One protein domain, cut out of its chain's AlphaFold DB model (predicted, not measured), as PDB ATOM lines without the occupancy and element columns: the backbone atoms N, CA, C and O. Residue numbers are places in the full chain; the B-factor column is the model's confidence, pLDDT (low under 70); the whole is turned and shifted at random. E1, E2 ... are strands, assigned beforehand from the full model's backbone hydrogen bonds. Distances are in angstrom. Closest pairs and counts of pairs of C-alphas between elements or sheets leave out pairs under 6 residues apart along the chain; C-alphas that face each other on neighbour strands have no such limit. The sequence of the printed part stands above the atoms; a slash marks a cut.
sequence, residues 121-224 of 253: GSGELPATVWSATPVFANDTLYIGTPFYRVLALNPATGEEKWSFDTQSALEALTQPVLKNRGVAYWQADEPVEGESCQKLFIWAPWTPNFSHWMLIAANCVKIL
ATOM      1  N   GLY A 121      -9.525  39.461  40.655       92.38
ATOM      2  CA  GLY A 121      -8.070  39.579  40.559       92.38
ATOM      3  C   GLY A 121      -7.290  38.907  41.693       92.38
ATOM      4  O   GLY A 121      -6.076  39.069  41.749       92.38
ATOM      5  N   SER A 122      -7.951  38.178  42.601       91.88
ATOM      6  CA  SER A 122      -7.285  37.483  43.716       91.88
ATOM      7  C   SER A 122      -6.651  36.139  43.326       91.88
ATOM      8  O   SER A 122      -5.820  35.617  44.072       91.88
ATOM      9  N   GLY A 123      -7.046  35.578  42.179       88.75
ATOM     10  CA  GLY A 123      -6.558  34.303  41.651       88.75
ATOM     11  C   GLY A 123      -5.672  34.452  40.410       88.75
ATOM     12  O   GLY A 123      -5.017  35.466  40.205       88.75
ATOM     13  N   GLU A 124      -5.688  33.427  39.555       88.88
ATOM     14  CA  GLU A 124      -4.868  33.357  38.331       88.88
ATOM     15  C   GLU A 124      -5.323  34.321  37.221       88.88
ATOM     16  O   GLU A 124      -4.574  34.596  36.286       88.88
ATOM     17  N   LEU A 125      -6.563  34.820  37.295       92.94
ATOM     18  CA  LEU A 125      -7.129  35.728  36.297       92.94
ATOM     19  C   LEU A 125      -7.052  37.183  36.775       92.94
ATOM     20  O   LEU A 125      -7.448  37.455  37.911       92.94
ATOM     21  N   PRO A 126      -6.674  38.144  35.909       93.31
ATOM     22  CA  PRO A 126      -6.772  39.563  36.232       93.31
ATOM     23  C   PRO A 126      -8.206  39.970  36.582       93.31
ATOM     24  O   PRO A 126      -9.168  39.335  36.146       93.31
ATOM     25  N   ALA A 127      -8.360  41.062  37.333       94.50
ATOM     26  CA  ALA A 127      -9.682  41.572  37.687       94.50
ATOM     27  C   ALA A 127     -10.483  41.980  36.438       94.50
ATOM     28  O   ALA A 127      -9.930  42.504  35.473       94.50
ATOM     29  N   THR A 128     -11.795  41.774  36.437       93.62
ATOM     30  CA  THR A 128     -12.663  42.129  35.305       93.62
ATOM     31  C   THR A 128     -13.270  43.516  35.465       93.62
ATOM     32  O   THR A 128     -13.795  43.849  36.526       93.62
ATOM     33  N   VAL A 129     -13.287  44.298  34.386       91.94
ATOM     34  CA  VAL A 129     -14.019  45.567  34.293       91.94
ATOM     35  C   VAL A 129     -14.958  45.508  33.098       91.94
ATOM     36  O   VAL A 129     -14.525  45.401  31.949       91.94
ATOM     37  N   TRP A 130     -16.255  45.630  33.366       92.31
ATOM     38  CA  TRP A 130     -17.279  45.555  32.335       92.31
ATOM     39  C   TRP A 130     -17.877  46.932  32.059       92.31
ATOM     40  O   TRP A 130     -18.509  47.533  32.924       92.31
ATOM     41  N   SER A 131     -17.648  47.450  30.855       91.25
ATOM     42  CA  SER A 131     -18.162  48.748  30.405       91.25
ATOM     43  C   SER A 131     -18.817  48.619  29.030       91.25
ATOM     44  O   SER A 131     -18.613  49.471  28.165       91.25
ATOM     45  N   ALA A 132     -19.497  47.494  28.797       90.88
ATOM     46  CA  ALA A 132     -20.133  47.193  27.527       90.88
ATOM     47  C   ALA A 132     -21.465  47.928  27.379       90.88
ATOM     48  O   ALA A 132     -22.303  47.875  28.276       90.88
ATOM     49  N   THR A 133     -21.666  48.557  26.222       92.38
ATOM     50  CA  THR A 133     -23.000  48.961  25.767       92.38
ATOM     51  C   THR A 133     -23.538  47.833  24.886       92.38
ATOM     52  O   THR A 133     -22.868  47.480  23.909       92.38
ATOM     53  N   PRO A 134     -24.697  47.241  25.214       92.75
ATOM     54  CA  PRO A 134     -25.361  46.287  24.336       92.75
ATOM     55  C   PRO A 134     -25.715  46.899  22.978       92.75
ATOM     56  O   PRO A 134     -25.981  48.096  22.885       92.75
ATOM     57  N   VAL A 135     -25.763  46.059  21.949       92.81
ATOM     58  CA  VAL A 135     -26.256  46.418  20.614       92.81
ATOM     59  C   VAL A 135     -27.546  45.653  20.346       92.81
ATOM     60  O   VAL A 135     -27.590  44.442  20.550       92.81
ATOM     61  N   PHE A 136     -28.592  46.338  19.896       92.44
ATOM     62  CA  PHE A 136     -29.862  45.740  19.501       92.44
ATOM     63  C   PHE A 136     -30.027  45.822  17.982       92.44
ATOM     64  O   PHE A 136     -30.174  46.903  17.418       92.44
ATOM     65  N   ALA A 137     -30.009  44.662  17.325       89.62
ATOM     66  CA  ALA A 137     -30.207  44.552  15.885       89.62
ATOM     67  C   ALA A 137     -30.859  43.210  15.535       89.62
ATOM     68  O   ALA A 137     -30.549  42.184  16.149       89.62
ATOM     69  N   ASN A 138     -31.740  43.191  14.531       87.25
ATOM     70  CA  ASN A 138     -32.496  41.995  14.120       87.25
ATOM     71  C   ASN A 138     -33.159  41.255  15.296       87.25
ATOM     72  O   ASN A 138     -32.894  40.064  15.518       87.25
ATOM     73  N   ASP A 139     -33.939  41.966  16.110       90.81
ATOM     74  CA  ASP A 139     -34.676  41.384  17.243       90.81
ATOM     75  C   ASP A 139     -33.797  40.576  18.213       90.81
ATOM     76  O   ASP A 139     -34.208  39.576  18.819       90.81
ATOM     77  N   THR A 140     -32.527  40.966  18.314       92.75
ATOM     78  CA  THR A 140     -31.513  40.266  19.093       92.75
ATOM     79  C   THR A 140     -30.641  41.280  19.808       92.75
ATOM     80  O   THR A 140     -30.175  42.253  19.218       92.75
ATOM     81  N   LEU A 141     -30.436  41.040  21.100       94.94
ATOM     82  CA  LEU A 141     -29.565  41.844  21.940       94.94
ATOM     83  C   LEU A 141     -28.186  41.185  21.997       94.94
ATOM     84  O   LEU A 141     -28.065  40.038  22.425       94.94
ATOM     85  N   TYR A 142     -27.152  41.905  21.580       93.75
ATOM     86  CA  TYR A 142     -25.771  41.436  21.556       93.75
ATOM     87  C   TYR A 142     -24.952  42.112  22.643       93.75
ATOM     88  O   TYR A 142     -24.974  43.337  22.787       93.75
ATOM     89  N   ILE A 143     -24.203  41.316  23.402       93.75
ATOM     90  CA  ILE A 143     -23.401  41.799  24.525       93.75
ATOM     91  C   ILE A 143     -22.025  41.130  24.503       93.75
ATOM     92  O   ILE A 143     -21.920  39.906  24.463       93.75
ATOM     93  N   GLY A 144     -20.967  41.942  24.562       93.12
ATOM     94  CA  GLY A 144     -19.597  41.475  24.788       93.12
ATOM     95  C   GLY A 144     -19.294  41.362  26.280       93.12
ATOM     96  O   GLY A 144     -19.680  42.244  27.048       93.12
ATOM     97  N   THR A 145     -18.607  40.304  26.709       94.06
ATOM     98  CA  THR A 145     -18.286  40.040  28.122       94.06
ATOM     99  C   THR A 145     -16.808  40.301  28.454       94.06
ATOM    100  O   THR A 145     -15.972  40.365  27.547       94.06
ATOM    101  N   PRO A 146     -16.432  40.430  29.745       92.88
ATOM    102  CA  PRO A 146     -15.033  40.602  30.147       92.88
ATOM    103  C   PRO A 146     -14.095  39.455  29.757       92.88
ATOM    104  O   PRO A 146     -12.920  39.713  29.524       92.88
ATOM    105  N   PHE A 147     -14.590  38.216  29.629       92.62
ATOM    106  CA  PHE A 147     -13.800  37.083  29.115       92.62
ATOM    107  C   PHE A 147     -13.836  36.991  27.584       92.62
ATOM    108  O   PHE A 147     -13.612  35.933  27.008       92.62
ATOM    109  N   TYR A 148     -14.133  38.109  26.920       89.81
ATOM    110  CA  TYR A 148     -14.162  38.227  25.468       89.81
ATOM    111  C   TYR A 148     -15.113  37.228  24.804       89.81
ATOM    112  O   TYR A 148     -14.814  36.739  23.722       89.81
ATOM    113  N   ARG A 149     -16.258  36.921  25.424       91.69
ATOM    114  CA  ARG A 149     -17.352  36.199  24.763       91.69
ATOM    115  C   ARG A 149     -18.348  37.184  24.165       91.69
ATOM    116  O   ARG A 149     -18.488  38.309  24.647       91.69
ATOM    117  N   VAL A 150     -19.063  36.749  23.134       92.81
ATOM    118  CA  VAL A 150     -20.230  37.453  22.587       92.81
ATOM    119  C   VAL A 150     -21.470  36.633  22.898       92.81
ATOM    120  O   VAL A 150     -21.534  35.454  22.557       92.81
ATOM    121  N   LEU A 151     -22.448  37.253  23.546       94.19
ATOM    122  CA  LEU A 151     -23.744  36.657  23.851       94.19
ATOM    123  C   LEU A 151     -24.802  37.278  22.942       94.19
ATOM    124  O   LEU A 151     -24.862  38.502  22.831       94.19
ATOM    125  N   ALA A 152     -25.639  36.443  22.332       94.88
ATOM    126  CA  ALA A 152     -26.835  36.864  21.617       94.88
ATOM    127  C   ALA A 152     -28.069  36.424  22.396       94.88
ATOM    128  O   ALA A 152     -28.271  35.235  22.644       94.88
ATOM    129  N   LEU A 153     -28.901  37.385  22.775       96.50
ATOM    130  CA  LEU A 153     -30.001  37.190  23.707       96.50
ATOM    131  C   LEU A 153     -31.335  37.563  23.068       96.50
ATOM    132  O   LEU A 153     -31.426  38.456  22.218       96.50
ATOM    133  N   ASN A 154     -32.394  36.896  23.509       96.56
ATOM    134  CA  ASN A 154     -33.750  37.370  23.301       96.56
ATOM    135  C   ASN A 154     -33.991  38.610  24.190       96.56
ATOM    136  O   ASN A 154     -33.895  38.491  25.411       96.56
ATOM    137  N   PRO A 155     -34.314  39.789  23.623       95.38
ATOM    138  CA  PRO A 155     -34.490  41.022  24.398       95.38
ATOM    139  C   PRO A 155     -35.687  40.976  25.365       95.38
ATOM    140  O   PRO A 155     -35.678  41.670  26.378       95.38
ATOM    141  N   ALA A 156     -36.709  40.165  25.075       95.75
ATOM    142  CA  ALA A 156     -37.918  40.077  25.891       95.75
ATOM    143  C   ALA A 156     -37.752  39.138  27.094       95.75
ATOM    144  O   ALA A 156     -38.343  39.378  28.142       95.75
ATOM    145  N   THR A 157     -36.959  38.071  26.952       97.12
ATOM    146  CA  THR A 157     -36.841  37.017  27.977       97.12
ATOM    147  C   THR A 157     -35.466  36.934  28.636       97.12
ATOM    148  O   THR A 157     -35.338  36.303  29.682       97.12
ATOM    149  N   GLY A 158     -34.428  37.512  28.025       96.69
ATOM    150  CA  GLY A 158     -33.036  37.338  28.443       96.69
ATOM    151  C   GLY A 158     -32.438  35.969  28.084       96.69
ATOM    152  O   GLY A 158     -31.295  35.694  28.439       96.69
ATOM    153  N   GLU A 159     -33.179  35.102  27.385       97.19
ATOM    154  CA  GLU A 159     -32.700  33.772  26.998       97.19
ATOM    155  C   GLU A 159     -31.554  33.866  25.983       97.19
ATOM    156  O   GLU A 159     -31.647  34.582  24.981       97.19
ATOM    157  N   GLU A 160     -30.477  33.119  26.229       96.25
ATOM    158  CA  GLU A 160     -29.351  33.010  25.304       96.25
ATOM    159  C   GLU A 160     -29.766  32.234  24.049       96.25
ATOM    160  O   GLU A 160     -30.019  31.031  24.102       96.25
ATOM    161  N   LYS A 161     -29.796  32.921  22.902       94.56
ATOM    162  CA  LYS A 161     -29.986  32.300  21.585       94.56
ATOM    163  C   LYS A 161     -28.732  31.527  21.177       94.56
ATOM    164  O   LYS A 161     -28.822  30.412  20.670       94.56
ATOM    165  N   TRP A 162     -27.567  32.142  21.374       92.75
ATOM    166  CA  TRP A 162     -26.252  31.542  21.174       92.75
ATOM    167  C   TRP A 162     -25.175  32.364  21.887       92.75
ATOM    168  O   TRP A 162     -25.365  33.543  22.195       92.75
ATOM    169  N   SER A 163     -24.013  31.752  22.090       92.00
ATOM    170  CA  SER A 163     -22.796  32.422  22.533       92.00
ATOM    171  C   SER A 163     -21.606  32.026  21.672       92.00
ATOM    172  O   SER A 163     -21.528  30.916  21.142       92.00
ATOM    173  N   PHE A 164     -20.672  32.960  21.536       89.50
ATOM    174  CA  PHE A 164     -19.403  32.761  20.862       89.50
ATOM    175  C   PHE A 164     -18.264  33.031  21.840       89.50
ATOM    176  O   PHE A 164     -18.160  34.127  22.394       89.50
ATOM    177  N   ASP A 165     -17.423  32.023  22.047       89.00
ATOM    178  CA  ASP A 165     -16.185  32.142  22.806       89.00
ATOM    179  C   ASP A 165     -15.026  32.327  21.834       89.00
ATOM    180  O   ASP A 165     -14.830  31.544  20.903       89.00
ATOM    181  N   THR A 166     -14.275  33.394  22.055       84.88
ATOM    182  CA  THR A 166     -13.171  33.796  21.194       84.88
ATOM    183  C   THR A 166     -11.900  33.027  21.513       84.88
ATOM    184  O   THR A 166     -10.959  33.072  20.724       84.88
ATOM    185  N   GLN A 167     -11.873  32.327  22.656       86.44
ATOM    186  CA  GLN A 167     -10.715  31.611  23.192       86.44
ATOM    187  C   GLN A 167      -9.476  32.509  23.314       86.44
ATOM    188  O   GLN A 167      -8.338  32.039  23.287       86.44
ATOM    189  N   SER A 168      -9.701  33.821  23.433       84.94
ATOM    190  CA  SER A 168      -8.638  34.800  23.609       84.94
ATOM    191  C   SER A 168      -7.949  34.572  24.951       84.94
ATOM    192  O   SER A 168      -8.597  34.232  25.943       84.94
ATOM    193  N   ALA A 169      -6.636  34.797  24.997       86.81
ATOM    194  CA  ALA A 169      -5.897  34.740  26.248       86.81
ATOM    195  C   ALA A 169      -6.504  35.722  27.265       86.81
ATOM    196  O   ALA A 169      -6.672  36.913  26.991       86.81
ATOM    197  N   LEU A 170      -6.843  35.214  28.451       89.62
ATOM    198  CA  LEU A 170      -7.396  36.007  29.547       89.62
ATOM    199  C   LEU A 170      -6.268  36.658  30.349       89.62
ATOM    200  O   LEU A 170      -6.078  36.390  31.532       89.62
ATOM    201  N   GLU A 171      -5.513  37.521  29.680       86.75
ATOM    202  CA  GLU A 171      -4.353  38.199  30.242       86.75
ATOM    203  C   GLU A 171      -4.501  39.725  30.237       86.75
ATOM    204  O   GLU A 171      -5.166  40.333  29.394       86.75
ATOM    205  N   ALA A 172      -3.869  40.355  31.223       80.88
ATOM    206  CA  ALA A 172      -3.823  41.801  31.384       80.88
ATOM    207  C   ALA A 172      -2.782  42.395  30.426       80.88
ATOM    208  O   ALA A 172      -1.636  42.625  30.801       80.88
ATOM    209  N   LEU A 173      -3.178  42.624  29.171       72.00
ATOM    210  CA  LEU A 173      -2.255  43.089  28.131       72.00
ATOM    211  C   LEU A 173      -1.727  44.507  28.387       72.00
ATOM    212  O   LEU A 173      -0.543  44.781  28.220       72.00
ATOM    213  N   THR A 174      -2.622  45.433  28.735       68.75
ATOM    214  CA  THR A 174      -2.330  46.883  28.693       68.75
ATOM    215  C   THR A 174      -2.819  47.641  29.918       68.75
ATOM    216  O   THR A 174      -2.342  48.731  30.225       68.75
ATOM    217  N   GLN A 175      -3.746  47.039  30.651       73.88
ATOM    218  CA  GLN A 175      -4.211  47.461  31.962       73.88
ATOM    219  C   GLN A 175      -4.236  46.210  32.846       73.88
ATOM    220  O   GLN A 175      -4.416  45.121  32.299       73.88
ATOM    221  N   PRO A 176      -4.109  46.325  34.181       83.81
ATOM    222  CA  PRO A 176      -4.126  45.179  35.100       83.81
ATOM    223  C   PRO A 176      -5.533  44.560  35.253       83.81
ATOM    224  O   PRO A 176      -5.901  44.100  36.331       83.81
ATOM    225  N   VAL A 177      -6.348  44.605  34.196       89.00
ATOM    226  CA  VAL A 177      -7.743  44.176  34.165       89.00
ATOM    227  C   VAL A 177      -8.116  43.582  32.807       89.00
ATOM    228  O   VAL A 177      -7.618  44.014  31.768       89.00
ATOM    229  N   LEU A 178      -9.062  42.646  32.814       89.88
ATOM    230  CA  LEU A 178      -9.782  42.192  31.626       89.88
ATOM    231  C   LEU A 178     -10.925  43.167  31.351       89.88
ATOM    232  O   LEU A 178     -11.877  43.258  32.132       89.88
ATOM    233  N   LYS A 179     -10.816  43.934  30.262       88.81
ATOM    234  CA  LYS A 179     -11.763  45.005  29.938       88.81
ATOM    235  C   LYS A 179     -12.484  44.741  28.628       88.81
ATOM    236  O   LYS A 179     -11.855  44.562  27.590       88.81
ATOM    237  N   ASN A 180     -13.809  44.847  28.667       88.38
ATOM    238  CA  ASN A 180     -14.650  44.795  27.477       88.38
ATOM    239  C   ASN A 180     -15.567  46.028  27.412       88.38
ATOM    240  O   ASN A 180     -16.200  46.401  28.406       88.38
ATOM    241  N   ARG A 181     -15.600  46.681  26.242       89.50
ATOM    242  CA  ARG A 181     -16.448  47.853  25.958       89.50
ATOM    243  C   ARG A 181     -17.663  47.525  25.092       89.50
ATOM    244  O   ARG A 181     -18.411  48.425  24.766       89.50
ATOM    245  N   GLY A 182     -17.917  46.269  24.764       88.81
ATOM    246  CA  GLY A 182     -19.055  45.846  23.958       88.81
ATOM    247  C   GLY A 182     -18.630  45.352  22.585       88.81
ATOM    248  O   GLY A 182     -17.510  44.875  22.399       88.81
ATOM    249  N   VAL A 183     -19.564  45.437  21.646       89.88
ATOM    250  CA  VAL A 183     -19.443  44.902  20.290       89.88
ATOM    251  C   VAL A 183     -19.821  45.977  19.277       89.88
ATOM    252  O   VAL A 183     -20.628  46.856  19.574       89.88
ATOM    253  N   ALA A 184     -19.249  45.900  18.080       89.12
ATOM    254  CA  ALA A 184     -19.794  46.560  16.899       89.12
ATOM    255  C   ALA A 184     -20.554  45.535  16.056       89.12
ATOM    256  O   ALA A 184     -20.180  44.362  16.047       89.12
ATOM    257  N   TYR A 185     -21.595  45.981  15.360       87.94
ATOM    258  CA  TYR A 185     -22.440  45.154  14.511       87.94
ATOM    259  C   TYR A 185     -22.419  45.678  13.077       87.94
ATOM    260  O   TYR A 185     -22.446  46.884  12.848       87.94
ATOM    261  N   TRP A 186     -22.377  44.757  12.121       88.12
ATOM    262  CA  TRP A 186     -22.572  45.033  10.704       88.12
ATOM    263  C   TRP A 186     -23.344  43.882  10.064       88.12
ATOM    264  O   TRP A 186     -23.176  42.720  10.451       88.12
ATOM    265  N   GLN A 187     -24.159  44.198   9.062       86.56
ATOM    266  CA  GLN A 187     -24.837  43.224   8.218       86.56
ATOM    267  C   GLN A 187     -24.850  43.707   6.770       86.56
ATOM    268  O   GLN A 187     -24.948  44.906   6.530       86.56
ATOM    269  N   ALA A 188     -24.800  42.768   5.827       86.38
ATOM    270  CA  ALA A 188     -25.115  43.044   4.430       86.38
ATOM    271  C   ALA A 188     -26.559  43.561   4.272       86.38
ATOM    272  O   ALA A 188     -27.461  43.112   4.987       86.38
ATOM    273  N   ASP A 189     -26.781  44.449   3.303       85.31
ATOM    274  CA  ASP A 189     -28.106  45.023   3.025       85.31
ATOM    275  C   ASP A 189     -29.132  43.936   2.673       85.31
ATOM    276  O   ASP A 189     -30.261  43.935   3.163       85.31
ATOM    277  N   GLU A 190     -28.699  42.942   1.895       86.69
ATOM    278  CA  GLU A 190     -29.507  41.805   1.461       86.69
ATOM    279  C   GLU A 190     -28.829  40.487   1.873       86.69
ATOM    280  O   GLU A 190     -28.108  39.873   1.079       86.69
ATOM    281  N   PRO A 191     -28.996  40.034   3.130       83.12
ATOM    282  CA  PRO A 191     -28.399  38.783   3.565       83.12
ATOM    283  C   PRO A 191     -29.085  37.590   2.877       83.12
ATOM    284  O   PRO A 191     -30.305  37.430   2.918       83.12
ATOM    285  N   VAL A 192     -28.278  36.717   2.285       84.50
ATOM    286  CA  VAL A 192     -28.661  35.446   1.667       84.50
ATOM    287  C   VAL A 192     -28.464  34.312   2.673       84.50
ATOM    288  O   VAL A 192     -27.381  34.105   3.220       84.50
ATOM    289  N   GLU A 193     -29.515  33.534   2.912       78.69
ATOM    290  CA  GLU A 193     -29.454  32.406   3.838       78.69
ATOM    291  C   GLU A 193     -28.392  31.373   3.418       78.69
ATOM    292  O   GLU A 193     -28.299  30.977   2.258       78.69
ATOM    293  N   GLY A 194     -27.587  30.913   4.380       77.62
ATOM    294  CA  GLY A 194     -26.529  29.925   4.156       77.62
ATOM    295  C   GLY A 194     -25.186  30.501   3.692       77.62
ATOM    296  O   GLY A 194     -24.171  29.807   3.829       77.62
ATOM    297  N   GLU A 195     -25.152  31.757   3.243       77.19
ATOM    298  CA  GLU A 195     -23.913  32.467   2.931       77.19
ATOM    299  C   GLU A 195     -23.210  32.932   4.212       77.19
ATOM    300  O   GLU A 195     -23.810  33.411   5.179       77.19
ATOM    301  N   SER A 196     -21.895  32.738   4.251       76.38
ATOM    302  CA  SER A 196     -21.073  33.157   5.383       76.38
ATOM    303  C   SER A 196     -20.753  34.652   5.322       76.38
ATOM    304  O   SER A 196     -20.729  35.248   4.252       76.38
ATOM    305  N   CYS A 197     -20.410  35.235   6.473       70.25
ATOM    306  CA  CYS A 197     -19.819  36.578   6.586       70.25
ATOM    307  C   CYS A 197     -20.766  37.744   6.269       70.25
ATOM    308  O   CYS A 197     -20.311  38.863   6.086       70.25
ATOM    309  N   GLN A 198     -22.076  37.511   6.258       76.06
ATOM    310  CA  GLN A 198     -23.066  38.571   6.039       76.06
ATOM    311  C   GLN A 198     -23.520  39.257   7.330       76.06
ATOM    312  O   GLN A 198     -24.340  40.168   7.282       76.06
ATOM    313  N   LYS A 199     -22.997  38.808   8.479       74.56
ATOM    314  CA  LYS A 199     -23.118  39.441   9.795       74.56
ATOM    315  C   LYS A 199     -21.749  39.428  10.454       74.56
ATOM    316  O   LYS A 199     -21.165  38.353  10.621       74.56
ATOM    317  N   LEU A 200     -21.248  40.602  10.816       67.38
ATOM    318  CA  LEU A 200     -19.962  40.757  11.478       67.38
ATOM    319  C   LEU A 200     -20.165  41.379  12.854       67.38
ATOM    320  O   LEU A 200     -20.851  42.389  13.007       67.38
ATOM    321  N   PHE A 201     -19.513  40.771  13.839       67.69
ATOM    322  CA  PHE A 201     -19.343  41.349  15.159       67.69
ATOM    323  C   PHE A 201     -17.868  41.672  15.332       67.69
ATOM    324  O   PHE A 201     -17.025  40.796  15.163       67.69
ATOM    325  N   ILE A 202     -17.537  42.921  15.639       63.09
ATOM    326  CA  ILE A 202     -16.145  43.305  15.888       63.09
ATOM    327  C   ILE A 202     -15.995  43.580  17.375       63.09
ATOM    328  O   ILE A 202     -16.707  44.412  17.944       63.09
ATOM    329  N   TRP A 203     -15.046  42.890  17.999       58.97
ATOM    330  CA  TRP A 203     -14.497  43.277  19.288       58.97
ATOM    331  C   TRP A 203     -12.979  43.381  19.118       58.97
ATOM    332  O   TRP A 203     -12.360  42.553  18.454       58.97
ATOM    333  N   ALA A 204     -12.370  44.415  19.688       53.00
ATOM    334  CA  ALA A 204     -10.925  44.592  19.634       53.00
ATOM    335  C   ALA A 204     -10.348  44.366  21.037       53.00
ATOM    336  O   ALA A 204     -10.515  45.238  21.899       53.00
ATOM    337  N   PRO A 205      -9.676  43.229  21.311       52.75
ATOM    338  CA  PRO A 205      -8.766  43.173  22.442       52.75
ATOM    339  C   PRO A 205      -7.593  44.099  22.099       52.75
ATOM    340  O   PRO A 205      -6.908  43.904  21.099       52.75
ATOM    341  N   TRP A 206      -7.407  45.171  22.870       45.75
ATOM    342  CA  TRP A 206      -6.345  46.142  22.596       45.75
ATOM    343  C   TRP A 206      -4.990  45.494  22.915       45.75
ATOM    344  O   TRP A 206      -4.628  45.353  24.086       45.75
ATOM    345  N   THR A 207      -4.270  45.045  21.885       50.84
ATOM    346  CA  THR A 207      -2.925  44.473  22.005       50.84
ATOM    347  C   THR A 207      -1.870  45.583  21.878       50.84
ATOM    348  O   THR A 207      -2.025  46.498  21.071       50.84
ATOM    349  N   PRO A 208      -0.775  45.539  22.657       45.59
ATOM    350  CA  PRO A 208       0.243  46.594  22.650       45.59
ATOM    351  C   PRO A 208       1.158  46.591  21.408       45.59
ATOM    352  O   PRO A 208       1.940  47.523  21.239       45.59
ATOM    353  N   ASN A 209       1.064  45.592  20.522       41.94
ATOM    354  CA  ASN A 209       1.868  45.510  19.299       41.94
ATOM    355  C   ASN A 209       1.029  45.864  18.061       41.94
ATOM    356  O   ASN A 209       0.368  45.011  17.476       41.94
ATOM    357  N   PHE A 210       1.127  47.122  17.628       44.59
ATOM    358  CA  PHE A 210       0.491  47.669  16.418       44.59
ATOM    359  C   PHE A 210       1.039  47.113  15.084       44.59
ATOM    360  O   PHE A 210       0.616  47.544  14.016       44.59
ATOM    361  N   SER A 211       1.979  46.165  15.107       36.44
ATOM    362  CA  SER A 211       2.627  45.602  13.911       36.44
ATOM    363  C   SER A 211       1.940  44.356  13.336       36.44
ATOM    364  O   SER A 211       2.392  43.811  12.330       36.44
ATOM    365  N   HIS A 212       0.831  43.909  13.925       35.84
ATOM    366  CA  HIS A 212      -0.092  42.963  13.301       35.84
ATOM    367  C   HIS A 212      -1.495  43.555  13.367       35.84
ATOM    368  O   HIS A 212      -2.111  43.586  14.431       35.84
ATOM    369  N   TRP A 213      -2.017  43.997  12.221       30.48
ATOM    370  CA  TRP A 213      -3.446  44.221  12.027       30.48
ATOM    371  C   TRP A 213      -4.164  42.874  12.083       30.48
ATOM    372  O   TRP A 213      -4.626  42.349  11.078       30.48
ATOM    373  N   MET A 214      -4.247  42.281  13.268       32.06
ATOM    374  CA  MET A 214      -5.218  41.235  13.511       32.06
ATOM    375  C   MET A 214      -6.504  41.956  13.896       32.06
ATOM    376  O   MET A 214      -6.866  42.059  15.065       32.06
ATOM    377  N   LEU A 215      -7.186  42.498  12.880       33.62
ATOM    378  CA  LEU A 215      -8.639  42.540  12.924       33.62
ATOM    379  C   LEU A 215      -9.042  41.088  13.156       33.62
ATOM    380  O   LEU A 215      -9.081  40.289  12.222       33.62
ATOM    381  N   ILE A 216      -9.267  40.714  14.414       39.88
ATOM    382  CA  ILE A 216     -10.008  39.500  14.708       39.88
ATOM    383  C   ILE A 216     -11.433  39.852  14.292       39.88
ATOM    384  O   ILE A 216     -12.260  40.268  15.098       39.88
ATOM    385  N   ALA A 217     -11.692  39.779  12.985       35.78
ATOM    386  CA  ALA A 217     -13.031  39.580  12.490       35.78
ATOM    387  C   ALA A 217     -13.521  38.356  13.254       35.78
ATOM    388  O   ALA A 217     -12.948  37.270  13.110       35.78
ATOM    389  N   ALA A 218     -14.496  38.542  14.148       42.84
ATOM    390  CA  ALA A 218     -15.200  37.408  14.707       42.84
ATOM    391  C   ALA A 218     -15.586  36.544  13.516       42.84
ATOM    392  O   ALA A 218     -16.227  37.041  12.587       42.84
ATOM    393  N   ASN A 219     -15.092  35.308  13.516       41.03
ATOM    394  CA  ASN A 219     -15.341  34.328  12.478       41.03
ATOM    395  C   ASN A 219     -16.750  34.478  11.922       41.03
ATOM    396  O   ASN A 219     -17.707  34.526  12.694       41.03
ATOM    397  N   CYS A 220     -16.836  34.542  10.594       44.44
ATOM    398  CA  CYS A 220     -18.071  34.586   9.835       44.44
ATOM    399  C   CYS A 220     -19.153  33.749  10.514       44.44
ATOM    400  O   CYS A 220     -19.087  32.516  10.509       44.44
ATOM    401  N   VAL A 221     -20.134  34.416  11.123       41.50
ATOM    402  CA  VAL A 221     -21.273  33.724  11.716       41.50
ATOM    403  C   VAL A 221     -22.062  33.174  10.539       41.50
ATOM    404  O   VAL A 221     -22.764  33.909   9.847       41.50
ATOM    405  N   LYS A 222     -21.884  31.884  10.247       33.81
ATOM    406  CA  LYS A 222     -22.741  31.194   9.294       33.81
ATOM    407  C   LYS A 222     -24.106  31.114   9.957       33.81
ATOM    408  O   LYS A 222     -24.261  30.433  10.972       33.81
ATOM    409  N   ILE A 223     -25.074  31.848   9.418       34.31
ATOM    410  CA  ILE A 223     -26.475  31.699   9.801       34.31
ATOM    411  C   ILE A 223     -26.870  30.309   9.311       34.31
ATOM    412  O   ILE A 223     -27.183  30.111   8.140       34.31
ATOM    413  N   LEU A 224     -26.740  29.310  10.183       26.31
ATOM    414  CA  LEU A 224     -27.369  28.025   9.938       26.31
ATOM    415  C   LEU A 224     -28.886  28.242  10.017       26.31
ATOM    416  O   LEU A 224     -29.338  28.974  10.905       26.31
TER     417      LEU A 224
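AT A GLANCE: This is residues 121 to 224 of the 253 residues of an uncharacterized protein of Halomonas sulfidaeris (UniProt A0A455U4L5). With little regular structure, the domain is a twisted meander, E2-E3-E4-E5, each strand antiparallel to the one before; E1 runs on into E2 and pairs parallel with E6, which runs on into the hairpin E7 and E8. The printed part has 104 residues, with eight named strands, E1 to E8, under half of the residues: all strand, compact, radius of gyration of the C-alphas 14.9 A, spans 44 by 37 by 19 A.

HOW THE PARTS SIT: E2, residues 135 to 137, E3, 140 to 144, E4, 149 to 153, and E5, 160 to 165, pair within hydrogen-bond range: N 135 and O 142, 3.0 A; N 143 and O 151, 2.9 A; N 150 and O 164, 2.9 A. So do E1, 127 to 133, and E6, 177 to 182: N 129 and O 178, 2.9 A; and E7, 184 to 187, and E8, 199 to 202: N 184 and O 202, 2.9 A.

IN THESE COORDINATES: E1, 19.3 A long, begins at C-alpha 127 (-9.682, 41.572, 37.687); E8 ends at C-alpha 202 (-16.145, 43.305, 15.888).

THE WHOLE: The printed part has no cut. Links E5 to E6 and E7 to E8 are long. Residues 174 and 200 to 224 are under pLDDT 70.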